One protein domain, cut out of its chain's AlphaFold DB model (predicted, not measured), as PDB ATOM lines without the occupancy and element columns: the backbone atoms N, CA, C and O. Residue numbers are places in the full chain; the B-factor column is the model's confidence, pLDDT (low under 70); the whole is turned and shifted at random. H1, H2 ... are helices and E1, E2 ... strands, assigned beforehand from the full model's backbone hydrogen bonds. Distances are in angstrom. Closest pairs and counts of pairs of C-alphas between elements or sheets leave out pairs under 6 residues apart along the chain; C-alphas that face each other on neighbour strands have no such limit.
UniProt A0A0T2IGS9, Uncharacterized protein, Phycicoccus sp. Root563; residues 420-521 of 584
ATOM      1  N   GLU A 420     189.596 170.960 199.455       84.62
ATOM      2  CA  GLU A 420     190.556 170.211 198.654       84.62
ATOM      3  C   GLU A 420     191.257 171.176 197.700       84.62
ATOM      4  O   GLU A 420     190.614 171.973 197.011       84.62
ATOM      5  N   ARG A 421     192.590 171.133 197.675       87.62
ATOM      6  CA  ARG A 421     193.396 172.038 196.857       87.62
ATOM      7  C   ARG A 421     194.180 171.308 195.800       87.62
ATOM      8  O   ARG A 421     194.732 170.239 196.045       87.62
ATOM      9  N   PHE A 422     194.335 171.991 194.682       88.31
ATOM     10  CA  PHE A 422     195.215 171.615 193.601       88.31
ATOM     11  C   PHE A 422     196.246 172.715 193.425       88.31
ATOM     12  O   PHE A 422     195.892 173.893 193.336       88.31
ATOM     13  N   LEU A 423     197.514 172.328 193.374       88.81
ATOM     14  CA  LEU A 423     198.589 173.208 192.949       88.81
ATOM     15  C   LEU A 423     198.830 172.970 191.472       88.81
ATOM     16  O   LEU A 423     199.062 171.836 191.054       88.81
ATOM     17  N   VAL A 424     198.766 174.042 190.695       86.62
ATOM     18  CA  VAL A 424     199.125 174.026 189.284       86.62
ATOM     19  C   VAL A 424     200.475 174.707 189.146       86.62
ATOM     20  O   VAL A 424     200.664 175.876 189.493       86.62
ATOM     21  N   PHE A 425     201.436 173.944 188.655       86.62
ATOM     22  CA  PHE A 425     202.774 174.406 188.358       86.62
ATOM     23  C   PHE A 425     202.904 174.659 186.867       86.62
ATOM     24  O   PHE A 425     202.359 173.921 186.053       86.62
ATOM     25  N   SER A 426     203.653 175.699 186.522       83.62
ATOM     26  CA  SER A 426     204.106 175.963 185.161       83.62
ATOM     27  C   SER A 426     205.622 176.117 185.155       83.62
ATOM     28  O   SER A 426     206.159 176.856 185.984       83.62
ATOM     29  N   ARG A 427     206.288 175.442 184.216       82.38
ATOM     30  CA  ARG A 427     207.741 175.362 183.997       82.38
ATOM     31  C   ARG A 427     208.520 174.799 185.189       82.38
ATOM     32  O   ARG A 427     208.284 175.191 186.334       82.38
ATOM     33  N   TYR A 428     209.505 173.947 184.910       82.81
ATOM     34  CA  TYR A 428     210.363 173.321 185.926       82.81
ATOM     35  C   TYR A 428     209.553 172.579 186.997       82.81
ATOM     36  O   TYR A 428     209.844 172.677 188.189       82.81
ATOM     37  N   CYS A 429     208.483 171.897 186.594       85.81
ATOM     38  CA  CYS A 429     207.492 171.371 187.522       85.81
ATOM     39  C   CYS A 429     208.081 170.290 188.427       85.81
ATOM     40  O   CYS A 429     207.763 170.290 189.611       85.81
ATOM     41  N   VAL A 430     208.995 169.458 187.920       84.00
ATOM     42  CA  VAL A 430     209.735 168.446 188.699       84.00
ATOM     43  C   VAL A 430     210.330 169.033 189.986       84.00
ATOM     44  O   VAL A 430     210.018 168.566 191.077       84.00
ATOM     45  N   GLY A 431     211.108 170.118 189.891       82.50
ATOM     46  CA  GLY A 431     211.723 170.745 191.068       82.50
ATOM     47  C   GLY A 431     210.699 171.348 192.038       82.50
ATOM     48  O   GLY A 431     210.902 171.340 193.248       82.50
ATOM     49  N   LYS A 432     209.561 171.831 191.524       87.94
ATOM     50  CA  LYS A 432     208.475 172.375 192.359       87.94
ATOM     51  C   LYS A 432     207.702 171.283 193.089       87.94
ATOM     52  O   LYS A 432     207.280 171.497 194.218       87.94
ATOM     53  N   ILE A 433     207.501 170.139 192.437       86.06
ATOM     54  CA  ILE A 433     206.869 168.957 193.028       86.06
ATOM     55  C   ILE A 433     207.786 168.374 194.104       86.06
ATOM     56  O   ILE A 433     207.292 168.015 195.171       86.06
ATOM     57  N   ASP A 434     209.096 168.321 193.848       85.00
ATOM     58  CA  ASP A 434     210.096 167.850 194.810       85.00
ATOM     59  C   ASP A 434     210.112 168.705 196.086       85.00
ATOM     60  O   ASP A 434     210.001 168.168 197.184       85.00
ATOM     61  N   GLU A 435     210.091 170.038 195.952       86.44
ATOM     62  CA  GLU A 435     210.036 170.975 197.090       86.44
ATOM     63  C   GLU A 435     208.902 170.648 198.087       86.44
ATOM     64  O   GLU A 435     209.029 170.826 199.306       86.44
ATOM     65  N   ILE A 436     207.767 170.160 197.585       89.50
ATOM     66  CA  ILE A 436     206.578 169.857 198.391       89.50
ATOM     67  C   ILE A 436     206.377 168.361 198.652       89.50
ATOM     68  O   ILE A 436     205.289 167.961 199.070       89.50
ATOM     69  N   ASP A 437     207.386 167.525 198.392       89.38
ATOM     70  CA  ASP A 437     207.282 166.063 198.490       89.38
ATOM     71  C   ASP A 437     206.014 165.538 197.760       89.38
ATOM     72  O   ASP A 437     205.263 164.688 198.248       89.38
ATOM     73  N   GLY A 438     205.694 166.143 196.609       87.56
ATOM     74  CA  GLY A 438     204.370 166.096 195.982       87.56
ATOM     75  C   GLY A 438     204.127 164.919 195.041       87.56
ATOM     76  O   GLY A 438     203.002 164.750 194.579       87.56
ATOM     77  N   TYR A 439     205.139 164.097 194.748       84.12
ATOM     78  CA  TYR A 439     205.055 163.049 193.718       84.12
ATOM     79  C   TYR A 439     203.954 162.016 193.971       84.12
ATOM     80  O   TYR A 439     203.297 161.570 193.034       84.12
ATOM     81  N   SER A 440     203.691 161.665 195.231       86.06
ATOM     82  CA  SER A 440     202.608 160.737 195.598       86.06
ATOM     83  C   SER A 440     201.204 161.304 195.353       86.06
ATOM     84  O   SER A 440     200.233 160.550 195.344       86.06
ATOM     85  N   ARG A 441     201.107 162.621 195.152       91.62
ATOM     86  CA  ARG A 441     199.883 163.399 194.934       91.62
ATOM     87  C   ARG A 441     199.848 164.035 193.538       91.62
ATOM     88  O   ARG A 441     199.021 164.902 193.267       91.62
ATOM     89  N   LEU A 442     200.769 163.654 192.657       88.31
ATOM     90  CA  LEU A 442     200.837 164.165 191.297       88.31
ATOM     91  C   LEU A 442     199.692 163.576 190.466       88.31
ATOM     92  O   LEU A 442     199.614 162.365 190.273       88.31
ATOM     93  N   VAL A 443     198.815 164.440 189.958       86.06
ATOM     94  CA  VAL A 443     197.692 164.036 189.100       86.06
ATOM     95  C   VAL A 443     198.166 163.805 187.666       86.06
ATOM     96  O   VAL A 443     197.745 162.857 186.999       86.06
ATOM     97  N   GLY A 444     199.060 164.669 187.188       80.12
ATOM     98  CA  GLY A 444     199.678 164.529 185.878       80.12
ATOM     99  C   GLY A 444     200.603 165.685 185.535       80.12
ATOM    100  O   GLY A 444     200.538 166.759 186.145       80.12
ATOM    101  N   VAL A 445     201.442 165.440 184.531       81.56
ATOM    102  CA  VAL A 445     202.333 166.429 183.922       81.56
ATOM    103  C   VAL A 445     202.063 166.460 182.423       81.56
ATOM    104  O   VAL A 445     201.967 165.424 181.763       81.56
ATOM    105  N   VAL A 446     201.923 167.662 181.881       80.38
ATOM    106  CA  VAL A 446     201.832 167.914 180.447       80.38
ATOM    107  C   VAL A 446     203.058 168.712 180.058       80.38
ATOM    108  O   VAL A 446     203.266 169.810 180.571       80.38
ATOM    109  N   SER A 447     203.853 168.160 179.148       81.00
ATOM    110  CA  SER A 447     205.004 168.857 178.582       81.00
ATOM    111  C   SER A 447     204.834 168.986 177.074       81.00
ATOM    112  O   SER A 447     204.466 168.019 176.400       81.00
ATOM    113  N   SER A 448     205.102 170.175 176.549       76.56
ATOM    114  CA  SER A 448     205.338 170.392 175.126       76.56
ATOM    115  C   SER A 448     206.835 170.379 174.865       76.56
ATOM    116  O   SER A 448     207.629 170.874 175.667       76.56
ATOM    117  N   PHE A 449     207.223 169.800 173.733       75.50
ATOM    118  CA  PHE A 449     208.614 169.737 173.313       75.50
ATOM    119  C   PHE A 449     208.789 170.455 171.979       75.50
ATOM    120  O   PHE A 449     207.959 170.330 171.075       75.50
ATOM    121  N   SER A 450     209.892 171.185 171.854       79.00
ATOM    122  CA  SER A 450     210.362 171.696 170.573       79.00
ATOM    123  C   SER A 450     210.703 170.531 169.629       79.00
ATOM    124  O   SER A 450     210.944 169.407 170.083       79.00
ATOM    125  N   PRO A 451     210.851 170.787 168.316       77.31
ATOM    126  CA  PRO A 451     211.364 169.788 167.377       77.31
ATOM    127  C   PRO A 451     212.749 169.225 167.746       77.31
ATOM    128  O   PRO A 451     213.100 168.138 167.304       77.31
ATOM    129  N   SER A 452     213.536 169.945 168.558       80.44
ATOM    130  CA  SER A 452     214.830 169.480 169.079       80.44
ATOM    131  C   SER A 452     214.715 168.562 170.303       80.44
ATOM    132  O   SER A 452     215.737 168.131 170.827       80.44
ATOM    133  N   GLY A 453     213.500 168.276 170.785       76.62
ATOM    134  CA  GLY A 453     213.261 167.462 171.979       76.62
ATOM    135  C   GLY A 453     213.442 168.213 173.302       76.62
ATOM    136  O   GLY A 453     213.437 167.592 174.362       76.62
ATOM    137  N   THR A 454     213.589 169.539 173.272       74.62
ATOM    138  CA  THR A 454     213.701 170.375 174.475       74.62
ATOM    139  C   THR A 454     212.303 170.727 174.977       74.62
ATOM    140  O   THR A 454     211.477 171.184 174.192       74.62
ATOM    141  N   ALA A 455     212.019 170.545 176.270       71.62
ATOM    142  CA  ALA A 455     210.729 170.946 176.833       71.62
ATOM    143  C   ALA A 455     210.562 172.475 176.737       71.62
ATOM    144  O   ALA A 455     211.394 173.222 177.255       71.62
ATOM    145  N   THR A 456     209.517 172.943 176.052       75.56
ATOM    146  CA  THR A 456     209.239 174.375 175.848       75.56
ATOM    147  C   THR A 456     208.284 174.914 176.901       75.56
ATOM    148  O   THR A 456     208.537 175.973 177.476       75.56
ATOM    149  N   ASP A 457     207.237 174.154 177.216       77.94
ATOM    150  CA  ASP A 457     206.354 174.403 178.342       77.94
ATOM    151  C   ASP A 457     206.109 173.101 179.103       77.94
ATOM    152  O   ASP A 457     205.980 172.019 178.539       77.94
ATOM    153  N   GLU A 458     206.046 173.218 180.420       81.12
ATOM    154  CA  GLU A 458     205.760 172.109 181.320       81.12
ATOM    155  C   GLU A 458     204.691 172.583 182.285       81.12
ATOM    156  O   GLU A 458     204.754 173.704 182.795       81.12
ATOM    157  N   ILE A 459     203.708 171.743 182.539       83.81
ATOM    158  CA  ILE A 459     202.633 172.008 183.470       83.81
ATOM    159  C   ILE A 459     202.437 170.769 184.316       83.81
ATOM    160  O   ILE A 459     202.312 169.677 183.771       83.81
ATOM    161  N   ALA A 460     202.302 170.935 185.624       86.75
ATOM    162  CA  ALA A 460     201.932 169.843 186.508       86.75
ATOM    163  C   ALA A 460     200.778 170.225 187.420       86.75
ATOM    164  O   ALA A 460     200.631 171.387 187.797       86.75
ATOM    165  N   VAL A 461     199.985 169.228 187.799       87.00
ATOM    166  CA  VAL A 461     198.897 169.388 188.765       87.00
ATOM    167  C   VAL A 461     199.117 168.430 189.925       87.00
ATOM    168  O   VAL A 461     199.176 167.219 189.721       87.00
ATOM    169  N   VAL A 462     199.212 168.961 191.141       90.25
ATOM    170  CA  VAL A 462     199.318 168.186 192.385       90.25
ATOM    171  C   VAL A 462     198.032 168.352 193.183       90.25
ATOM    172  O   VAL A 462     197.621 169.480 193.446       90.25
ATOM    173  N   GLU A 463     197.387 167.247 193.555       91.25
ATOM    174  CA  GLU A 463     196.166 167.245 194.371       91.25
ATOM    175  C   GLU A 463     196.460 167.282 195.875       91.25
ATOM    176  O   GLU A 463     197.595 167.093 196.320       91.25
ATOM    177  N   LYS A 464     195.410 167.506 196.677       89.62
ATOM    178  CA  LYS A 464     195.462 167.514 198.148       89.62
ATOM    179  C   LYS A 464     196.605 168.369 198.684       89.62
ATOM    180  O   LYS A 464     197.350 167.957 199.576       89.62
ATOM    181  N   ALA A 465     196.781 169.545 198.095       89.81
ATOM    182  CA  ALA A 465     197.780 170.479 198.565       89.81
ATOM    183  C   ALA A 465     197.396 171.032 199.941       89.81
ATOM    184  O   ALA A 465     196.239 171.353 200.217       89.81
ATOM    185  N   THR A 466     198.395 171.138 200.801       87.56
ATOM    186  CA  THR A 466     198.273 171.576 202.187       87.56
ATOM    187  C   THR A 466     198.800 172.992 202.343       87.56
ATOM    188  O   THR A 466     199.558 173.507 201.512       87.56
ATOM    189  N   TYR A 467     198.473 173.617 203.469       79.38
ATOM    190  CA  TYR A 467     199.109 174.869 203.872       79.38
ATOM    191  C   TYR A 467     200.629 174.798 203.938       79.38
ATOM    192  O   TYR A 467     201.319 175.754 203.579       79.38
ATOM    193  N   ARG A 468     201.151 173.649 204.367       82.00
ATOM    194  CA  ARG A 468     202.586 173.401 204.441       82.00
ATOM    195  C   ARG A 468     203.239 173.462 203.060       82.00
ATOM    196  O   ARG A 468     204.308 174.058 202.939       82.00
ATOM    197  N   ASP A 469     202.603 172.900 202.034       86.94
ATOM    198  CA  ASP A 469     203.124 172.930 200.660       86.94
ATOM    199  C   ASP A 469     203.210 174.367 200.140       86.94
ATOM    200  O   ASP A 469     204.249 174.806 199.651       86.94
ATOM    201  N   MET A 470     202.131 175.134 200.322       82.00
ATOM    202  CA  MET A 470     202.063 176.545 199.927       82.00
ATOM    203  C   MET A 470     203.131 177.393 200.624       82.00
ATOM    204  O   MET A 470     203.761 178.248 199.996       82.00
ATOM    205  N   ALA A 471     203.364 177.144 201.914       71.38
ATOM    206  CA  ALA A 471     204.394 177.824 202.687       71.38
ATOM    207  C   ALA A 471     205.802 177.526 202.157       71.38
ATOM    208  O   ALA A 471     206.589 178.455 201.968       71.38
ATOM    209  N   ARG A 472     206.111 176.252 201.871       79.56
ATOM    210  CA  ARG A 472     207.403 175.846 201.294       79.56
ATOM    211  C   ARG A 472     207.654 176.521 199.951       79.56
ATOM    212  O   ARG A 472     208.666 177.197 199.787       79.56
ATOM    213  N   LEU A 473     206.684 176.440 199.041       80.19
ATOM    214  CA  LEU A 473     206.776 177.075 197.726       80.19
ATOM    215  C   LEU A 473     206.987 178.587 197.840       80.19
ATOM    216  O   LEU A 473     207.872 179.140 197.189       80.19
ATOM    217  N   SER A 474     206.227 179.255 198.712       72.31
ATOM    218  CA  SER A 474     206.340 180.702 198.918       72.31
ATOM    219  C   SER A 474     207.713 181.107 199.478       72.31
ATOM    220  O   SER A 474     208.332 182.055 198.990       72.31
ATOM    221  N   ARG A 475     208.251 180.361 200.449       67.69
ATOM    222  CA  ARG A 475     209.591 180.612 201.016       67.69
ATOM    223  C   ARG A 475     210.704 180.396 199.999       67.69
ATOM    224  O   ARG A 475     211.627 181.207 199.914       67.69
ATOM    225  N   SER A 476     210.573 179.358 199.182       72.81
ATOM    226  CA  SER A 476     211.487 179.074 198.075       72.81
ATOM    227  C   SER A 476     211.274 180.017 196.881       72.81
ATOM    228  O   SER A 476     211.996 179.932 195.890       72.81
ATOM    229  N   ASN A 477     210.334 180.972 196.990       73.44
ATOM    230  CA  ASN A 477     209.972 181.937 195.947       73.44
ATOM    231  C   ASN A 477     209.613 181.228 194.625       73.44
ATOM    232  O   ASN A 477     209.864 181.724 193.525       73.44
ATOM    233  N   ILE A 478     209.026 180.038 194.747       77.88
ATOM    234  CA  ILE A 478     208.572 179.211 193.642       77.88
ATOM    235  C   ILE A 478     207.149 179.644 193.285       77.88
ATOM    236  O   ILE A 478     206.267 179.584 194.138       77.88
ATOM    237  N   PRO A 479     206.879 180.059 192.036       77.19
ATOM    238  CA  PRO A 479     205.537 180.439 191.627       77.19
ATOM    239  C   PRO A 479     204.654 179.203 191.422       77.19
ATOM    240  O   PRO A 479     205.064 178.227 190.776       77.19
ATOM    241  N   TYR A 480     203.424 179.300 191.922       83.25
ATOM    242  CA  TYR A 480     202.378 178.292 191.808       83.25
ATOM    243  C   TYR A 480     201.003 178.956 191.685       83.25
ATOM    244  O   TYR A 480     200.800 180.085 192.136       83.25
ATOM    245  N   GLU A 481     200.060 178.247 191.077       84.50
ATOM    246  CA  GLU A 481     198.643 178.601 191.076       84.50
ATOM    247  C   GLU A 481     197.889 177.636 191.997       84.50
ATOM    248  O   GLU A 481     198.244 176.461 192.091       84.50
ATOM    249  N   ILE A 482     196.856 178.122 192.689       81.88
ATOM    250  CA  ILE A 482     196.023 177.293 193.567       81.88
ATOM    251  C   ILE A 482     194.609 177.264 193.014       81.88
ATOM    252  O   ILE A 482     194.013 178.308 192.744       81.88
ATOM    253  N   VAL A 483     194.048 176.066 192.935       82.06
ATOM    254  CA  VAL A 483     192.624 175.848 192.707       82.06
ATOM    255  C   VAL A 483     192.058 175.174 193.947       82.06
ATOM    256  O   VAL A 483     192.567 174.143 194.375       82.06
ATOM    257  N   ALA A 484     191.029 175.768 194.542       78.81
ATOM    258  CA  ALA A 484     190.363 175.237 195.727       78.81
ATOM    259  C   ALA A 484     188.952 174.777 195.383       78.81
ATOM    260  O   ALA A 484     188.219 175.489 194.696       78.81
ATOM    261  N   LEU A 485     188.578 173.609 195.895       73.75
ATOM    262  CA  LEU A 485     187.249 173.031 195.763       73.75
ATOM    263  C   LEU A 485     186.630 172.910 197.155       73.75
ATOM    264  O   LEU A 485     187.132 172.170 198.005       73.75
ATOM    265  N   THR A 486     185.559 173.666 197.408       66.44
ATOM    266  CA  THR A 486     184.852 173.623 198.692       66.44
ATOM    267  C   THR A 486     183.806 172.494 198.701       66.44
ATOM    268  O   THR A 486     183.122 172.291 197.694       66.44
ATOM    269  N   PRO A 487     183.610 171.781 199.829       60.56
ATOM    270  CA  PRO A 487     182.648 170.684 199.974       60.56
ATOM    271  C   PRO A 487     181.217 171.067 199.603       60.56
ATOM    272  O   PRO A 487     180.467 170.245 199.081       60.56
ATOM    273  N   SER A 488     180.845 172.326 199.842       55.53
ATOM    274  CA  SER A 488     179.529 172.862 199.506       55.53
ATOM    275  C   SER A 488     179.244 172.918 198.004       55.53
ATOM    276  O   SER A 488     178.086 173.096 197.627       55.53
ATOM    277  N   THR A 489     180.260 172.770 197.144       49.91
ATOM    278  CA  THR A 489     180.115 173.087 195.722       49.91
ATOM    279  C   THR A 489     179.964 171.923 194.758       49.91
ATOM    280  O   THR A 489     179.461 172.246 193.695       49.91
ATOM    281  N   GLN A 490     180.281 170.641 195.048       55.09
ATOM    282  CA  GLN A 490     179.889 169.487 194.188       55.09
ATOM    283  C   GLN A 490     180.482 168.109 194.604       55.09
ATOM    284  O   GLN A 490     181.479 168.049 195.321       55.09
ATOM    285  N   PRO A 491     179.919 166.975 194.115       58.59
ATOM    286  CA  PRO A 491     180.501 165.632 194.264       58.59
ATOM    287  C   PRO A 491     181.866 165.478 193.562       58.59
ATOM    288  O   PRO A 491     182.116 166.110 192.537       58.59
ATOM    289  N   ARG A 492     182.718 164.562 194.068       58.47
ATOM    290  CA  ARG A 492     184.103 164.269 193.606       58.47
ATOM    291  C   ARG A 492     184.297 164.174 192.083       58.47
ATOM    292  O   ARG A 492     185.386 164.469 191.597       58.47
ATOM    293  N   SER A 493     183.270 163.791 191.320       62.69
ATOM    294  CA  SER A 493     183.309 163.781 189.848       62.69
ATOM    295  C   SER A 493     183.685 165.147 189.254       62.69
ATOM    296  O   SER A 493     184.453 165.212 188.298       62.69
ATOM    297  N   HIS A 494     183.258 166.239 189.885       61.84
ATOM    298  CA  HIS A 494     183.513 167.597 189.411       61.84
ATOM    299  C   HIS A 494     184.946 168.066 189.683       61.84
ATOM    300  O   HIS A 494     185.437 168.956 188.994       61.84
ATOM    301  N   CYS A 495     185.651 167.446 190.639       59.66
ATOM    302  CA  CYS A 495     187.081 167.687 190.854       59.66
ATOM    303  C   CYS A 495     187.879 167.177 189.653       59.66
ATOM    304  O   CYS A 495     188.698 167.900 189.087       59.66
ATOM    305  N   ARG A 496     187.558 165.957 189.200       65.94
ATOM    306  CA  ARG A 496     188.141 165.372 187.990       65.94
ATOM    307  C   ARG A 496     187.814 166.215 186.764       65.94
ATOM    308  O   ARG A 496     188.715 166.500 185.992       65.94
ATOM    309  N   GLU A 497     186.579 166.695 186.630       68.94
ATOM    310  CA  GLU A 497     186.194 167.606 185.544       68.94
ATOM    311  C   GLU A 497     186.859 168.983 185.634       68.94
ATOM    312  O   GLU A 497     187.135 169.602 184.611       68.94
ATOM    313  N   ALA A 498     187.108 169.517 186.833       65.00
ATOM    314  CA  ALA A 498     187.834 170.771 187.009       65.00
ATOM    315  C   ALA A 498     189.292 170.609 186.571       65.00
ATOM    316  O   ALA A 498     189.764 171.394 185.751       65.00
ATOM    317  N   VAL A 499     189.966 169.546 187.023       67.19
ATOM    318  CA  VAL A 499     191.321 169.202 186.573       67.19
ATOM    319  C   VAL A 499     191.339 168.931 185.071       67.19
ATOM    320  O   VAL A 499     192.173 169.478 184.360       67.19
ATOM    321  N   GLN A 500     190.385 168.163 184.554       71.38
ATOM    322  CA  GLN A 500     190.286 167.860 183.130       71.38
ATOM    323  C   GLN A 500     190.015 169.123 182.312       71.38
ATOM    324  O   GLN A 500     190.600 169.277 181.247       71.38
ATOM    325  N   ARG A 501     189.217 170.078 182.807       69.81
ATOM    326  CA  ARG A 501     189.038 171.400 182.181       69.81
ATOM    327  C   ARG A 501     190.307 172.240 182.226       69.81
ATOM    328  O   ARG A 501     190.594 172.908 181.237       69.81
ATOM    329  N   ILE A 502     191.057 172.212 183.328       65.69
ATOM    330  CA  ILE A 502     192.363 172.876 183.442       65.69
ATOM    331  C   ILE A 502     193.302 172.301 182.380       65.69
ATOM    332  O   ILE A 502     193.758 173.046 181.516       65.69
ATOM    333  N   LEU A 503     193.469 170.977 182.351       68.50
ATOM    334  CA  LEU A 503     194.283 170.278 181.359       68.50
ATOM    335  C   LEU A 503     193.801 170.565 179.930       68.50
ATOM    336  O   LEU A 503     194.602 170.920 179.080       68.50
ATOM    337  N   THR A 504     192.494 170.515 179.661       72.00
ATOM    338  CA  THR A 504     191.917 170.775 178.327       72.00
ATOM    339  C   THR A 504     192.149 172.218 177.879       72.00
ATOM    340  O   THR A 504     192.568 172.468 176.752       72.00
ATOM    341  N   LYS A 505     191.927 173.199 178.759       65.31
ATOM    342  CA  LYS A 505     192.194 174.613 178.467       65.31
ATOM    343  C   LYS A 505     193.681 174.858 178.216       65.31
ATOM    344  O   LYS A 505     194.026 175.678 177.367       65.31
ATOM    345  N   MET A 506     194.540 174.150 178.942       65.12
ATOM    346  CA  MET A 506     195.988 174.212 178.780       65.12
ATOM    347  C   MET A 506     196.426 173.599 177.453       65.12
ATOM    348  O   MET A 506     197.146 174.258 176.707       65.12
ATOM    349  N   LEU A 507     195.885 172.435 177.091       67.00
ATOM    350  CA  LEU A 507     196.066 171.821 175.774       67.00
ATOM    351  C   LEU A 507     195.643 172.774 174.646       67.00
ATOM    352  O   LEU A 507     196.364 172.929 173.670       67.00
ATOM    353  N   HIS A 508     194.529 173.496 174.806       68.44
ATOM    354  CA  HIS A 508     194.084 174.510 173.840       68.44
ATOM    355  C   HIS A 508     194.914 175.801 173.827       68.44
ATOM    356  O   HIS A 508     194.730 176.642 172.945       68.44
ATOM    357  N   SER A 509     195.777 176.015 174.819       61.25
ATOM    358  CA  SER A 509     196.675 177.172 174.862       61.25
ATOM    359  C   SER A 509     198.037 176.912 174.229       61.25
ATOM    360  O   SER A 509     198.746 177.881 173.965       61.25
ATOM    361  N   LEU A 510     198.368 175.647 173.961       61.69
ATOM    362  CA  LEU A 510     199.612 175.263 173.310       61.69
ATOM    363  C   LEU A 510     199.548 175.554 171.797       61.69
ATOM    364  O   LEU A 510     198.478 175.422 171.189       61.69
ATOM    365  N   PRO A 511     200.660 175.976 171.171       62.59
ATOM    366  CA  PRO A 511     200.735 176.147 169.725       62.59
ATOM    367  C   PRO A 511     200.406 174.830 169.011       62.59
ATOM    368  O   PRO A 511     200.848 173.763 169.426       62.59
ATOM    369  N   ALA A 512     199.679 174.895 167.893       60.22
ATOM    370  CA  ALA A 512     199.283 173.711 167.119       60.22
ATOM    371  C   ALA A 512     200.463 172.904 166.525       60.22
ATOM    372  O   ALA A 512     200.242 171.872 165.899       60.22
ATOM    373  N   THR A 513     201.695 173.392 166.672       50.03
ATOM    374  CA  THR A 513     202.930 172.821 166.120       50.03
ATOM    375  C   THR A 513     203.711 171.945 167.097       50.03
ATOM    376  O   THR A 513     204.703 171.348 166.681       50.03
ATOM    377  N   ASP A 514     203.299 171.858 168.361       48.50
ATOM    378  CA  ASP A 514     204.107 171.217 169.399       48.50
ATOM    379  C   ASP A 514     203.726 169.742 169.598       48.50
ATOM    380  O   ASP A 514     202.549 169.367 169.585       48.50
ATOM    381  N   VAL A 515     204.736 168.889 169.808       48.22
ATOM    382  CA  VAL A 515     204.531 167.477 170.149       48.22
ATOM    383  C   VAL A 515     204.096 167.393 171.609       48.22
ATOM    384  O   VAL A 515     204.818 167.800 172.520       48.22
ATOM    385  N   LEU A 516     202.894 166.864 171.821       48.66
ATOM    386  CA  LEU A 516     202.282 166.700 173.132       48.66
ATOM    387  C   LEU A 516     202.664 165.355 173.744       48.66
ATOM    388  O   LEU A 516     202.301 164.303 173.214       48.66
ATOM    389  N   ARG A 517     203.325 165.387 174.904       48.16
ATOM    390  CA  ARG A 517     203.472 164.213 175.770       48.16
ATOM    391  C   ARG A 517     202.666 164.448 177.044       48.16
ATOM    392  O   ARG A 517     202.935 165.376 177.806       48.16
ATOM    393  N   ILE A 518     201.646 163.618 177.240       49.31
ATOM    394  CA  ILE A 518     200.804 163.622 178.437       49.31
ATOM    395  C   ILE A 518     201.205 162.412 179.269       49.31
ATOM    396  O   ILE A 518     200.980 161.276 178.855       49.31
ATOM    397  N   GLU A 519     201.764 162.658 180.447       49.44
ATOM    398  CA  GLU A 519     202.021 161.618 181.440       49.44
ATOM    399  C   GLU A 519     200.938 161.742 182.518       49.44
ATOM    400  O   GLU A 519     200.965 162.625 183.378       49.44
ATOM    401  N   SER A 520     199.906 160.901 182.404       41.38
ATOM    402  CA  SER A 520     198.836 160.776 183.398       41.38
ATOM    403  C   SER A 520     199.038 159.492 184.178       41.38
ATOM    404  O   SER A 520     199.257 158.442 183.576       41.38
ATOM    405  N   VAL A 521     198.906 159.574 185.502       41.75
ATOM    406  CA  VAL A 521     199.100 158.416 186.374       41.75
ATOM    407  C   VAL A 521     197.934 157.422 186.282       41.75
ATOM    408  O   VAL A 521     198.202 156.268 186.561       41.75
TER     409      VAL A 521
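What this domain is: This is residues 420 to 521 of the 584 residues of an uncharacterized protein of Phycicoccus sp. Root563 (UniProt A0A0T2IGS9). A twisted, curled sheet of five strands runs through the body, with the long helix H3 over one face and the short helix H1 over the other. H2 sits beside H1 at one end and only grazes the sheet, while residues 488 to 493, before and into H3, stick out. The printed part has 102 residues, with named elements in the order E1 H1 E2 E3 H2 E4 H3 E5, three helices and five strands; the sheet runs E4 E1 E3 E2 E5, antiparallel throughout, and the class is mixed, helices and strands. The whole is compact, with a radius of gyration of the C-alphas of 14.0 A and spans of 44 by 31 by 20 A.

How they stand to each other: Start at E1, residues 420 to 426, an inner strand between the edge strand E4, residues 481 to 485, and E3, residues 455 to 462. N 422 is 2.8 A from O 483 of E4, and N 425 is 2.8 A from O 460 of E3, within hydrogen-bond range. E2, residues 442 to 449, and E3 form a hairpin, where N 446 and O 459 are 2.8 A apart. The edge strand E5, residues 515 to 520, is antiparallel to E2, with N 445 and O 519 3.1 A apart. H1, residues 429 to 435, is on the sheet at a height of 9.1 A over it, along E3 at 17 degrees on the local plane; its closest C-alphas to E3 are those of Cys 429 and Ala 460, 5.9 A apart. H1 only just touches H2, residues 467 to 475, with 3 pairs of C-alphas within 8 A, the closest being Glu 435 and Leu 473 at 6.9 A; they are about perpendicular, at 73 degrees. On the opposite face from H1 is H3, residues 493 to 507, whose closest C-alphas to E4 are those of Cys 495 and Leu 485, 7.3 A apart. E1, H1, E2 and E3, H2, E4 are split strand-helix-strand units, two strands running the same way with another strand between them, each with a right-handed crossover. Every O i to N i+4 pair is within hydrogen-bond range in H1, H2 and H3.

Where its parts are: Find C-alpha 420 at (190.556, 170.211, 198.654); from there E1 runs 20.0 A to Ser 426. H1 follows from Cys 429 to Glu 435, then E2, 20.4 A, and E3, 19.5 A. After H2, from Tyr 467, and E4, from Glu 481, look for C-alpha 493 at (183.309, 163.781, 189.848), where H3 begins and runs 20.6 A. E5 ends at C-alpha 520, (198.836, 160.776, 183.398).

The domain as a whole: The farthest C-alphas, those of Ser 452 and Ser 488, are 46.7 A apart. The printed part has no cut and no long link. Its mean pLDDT is 74.3, and 35 residues are under 70, among them 505 to 521; E5 has a mean of 48.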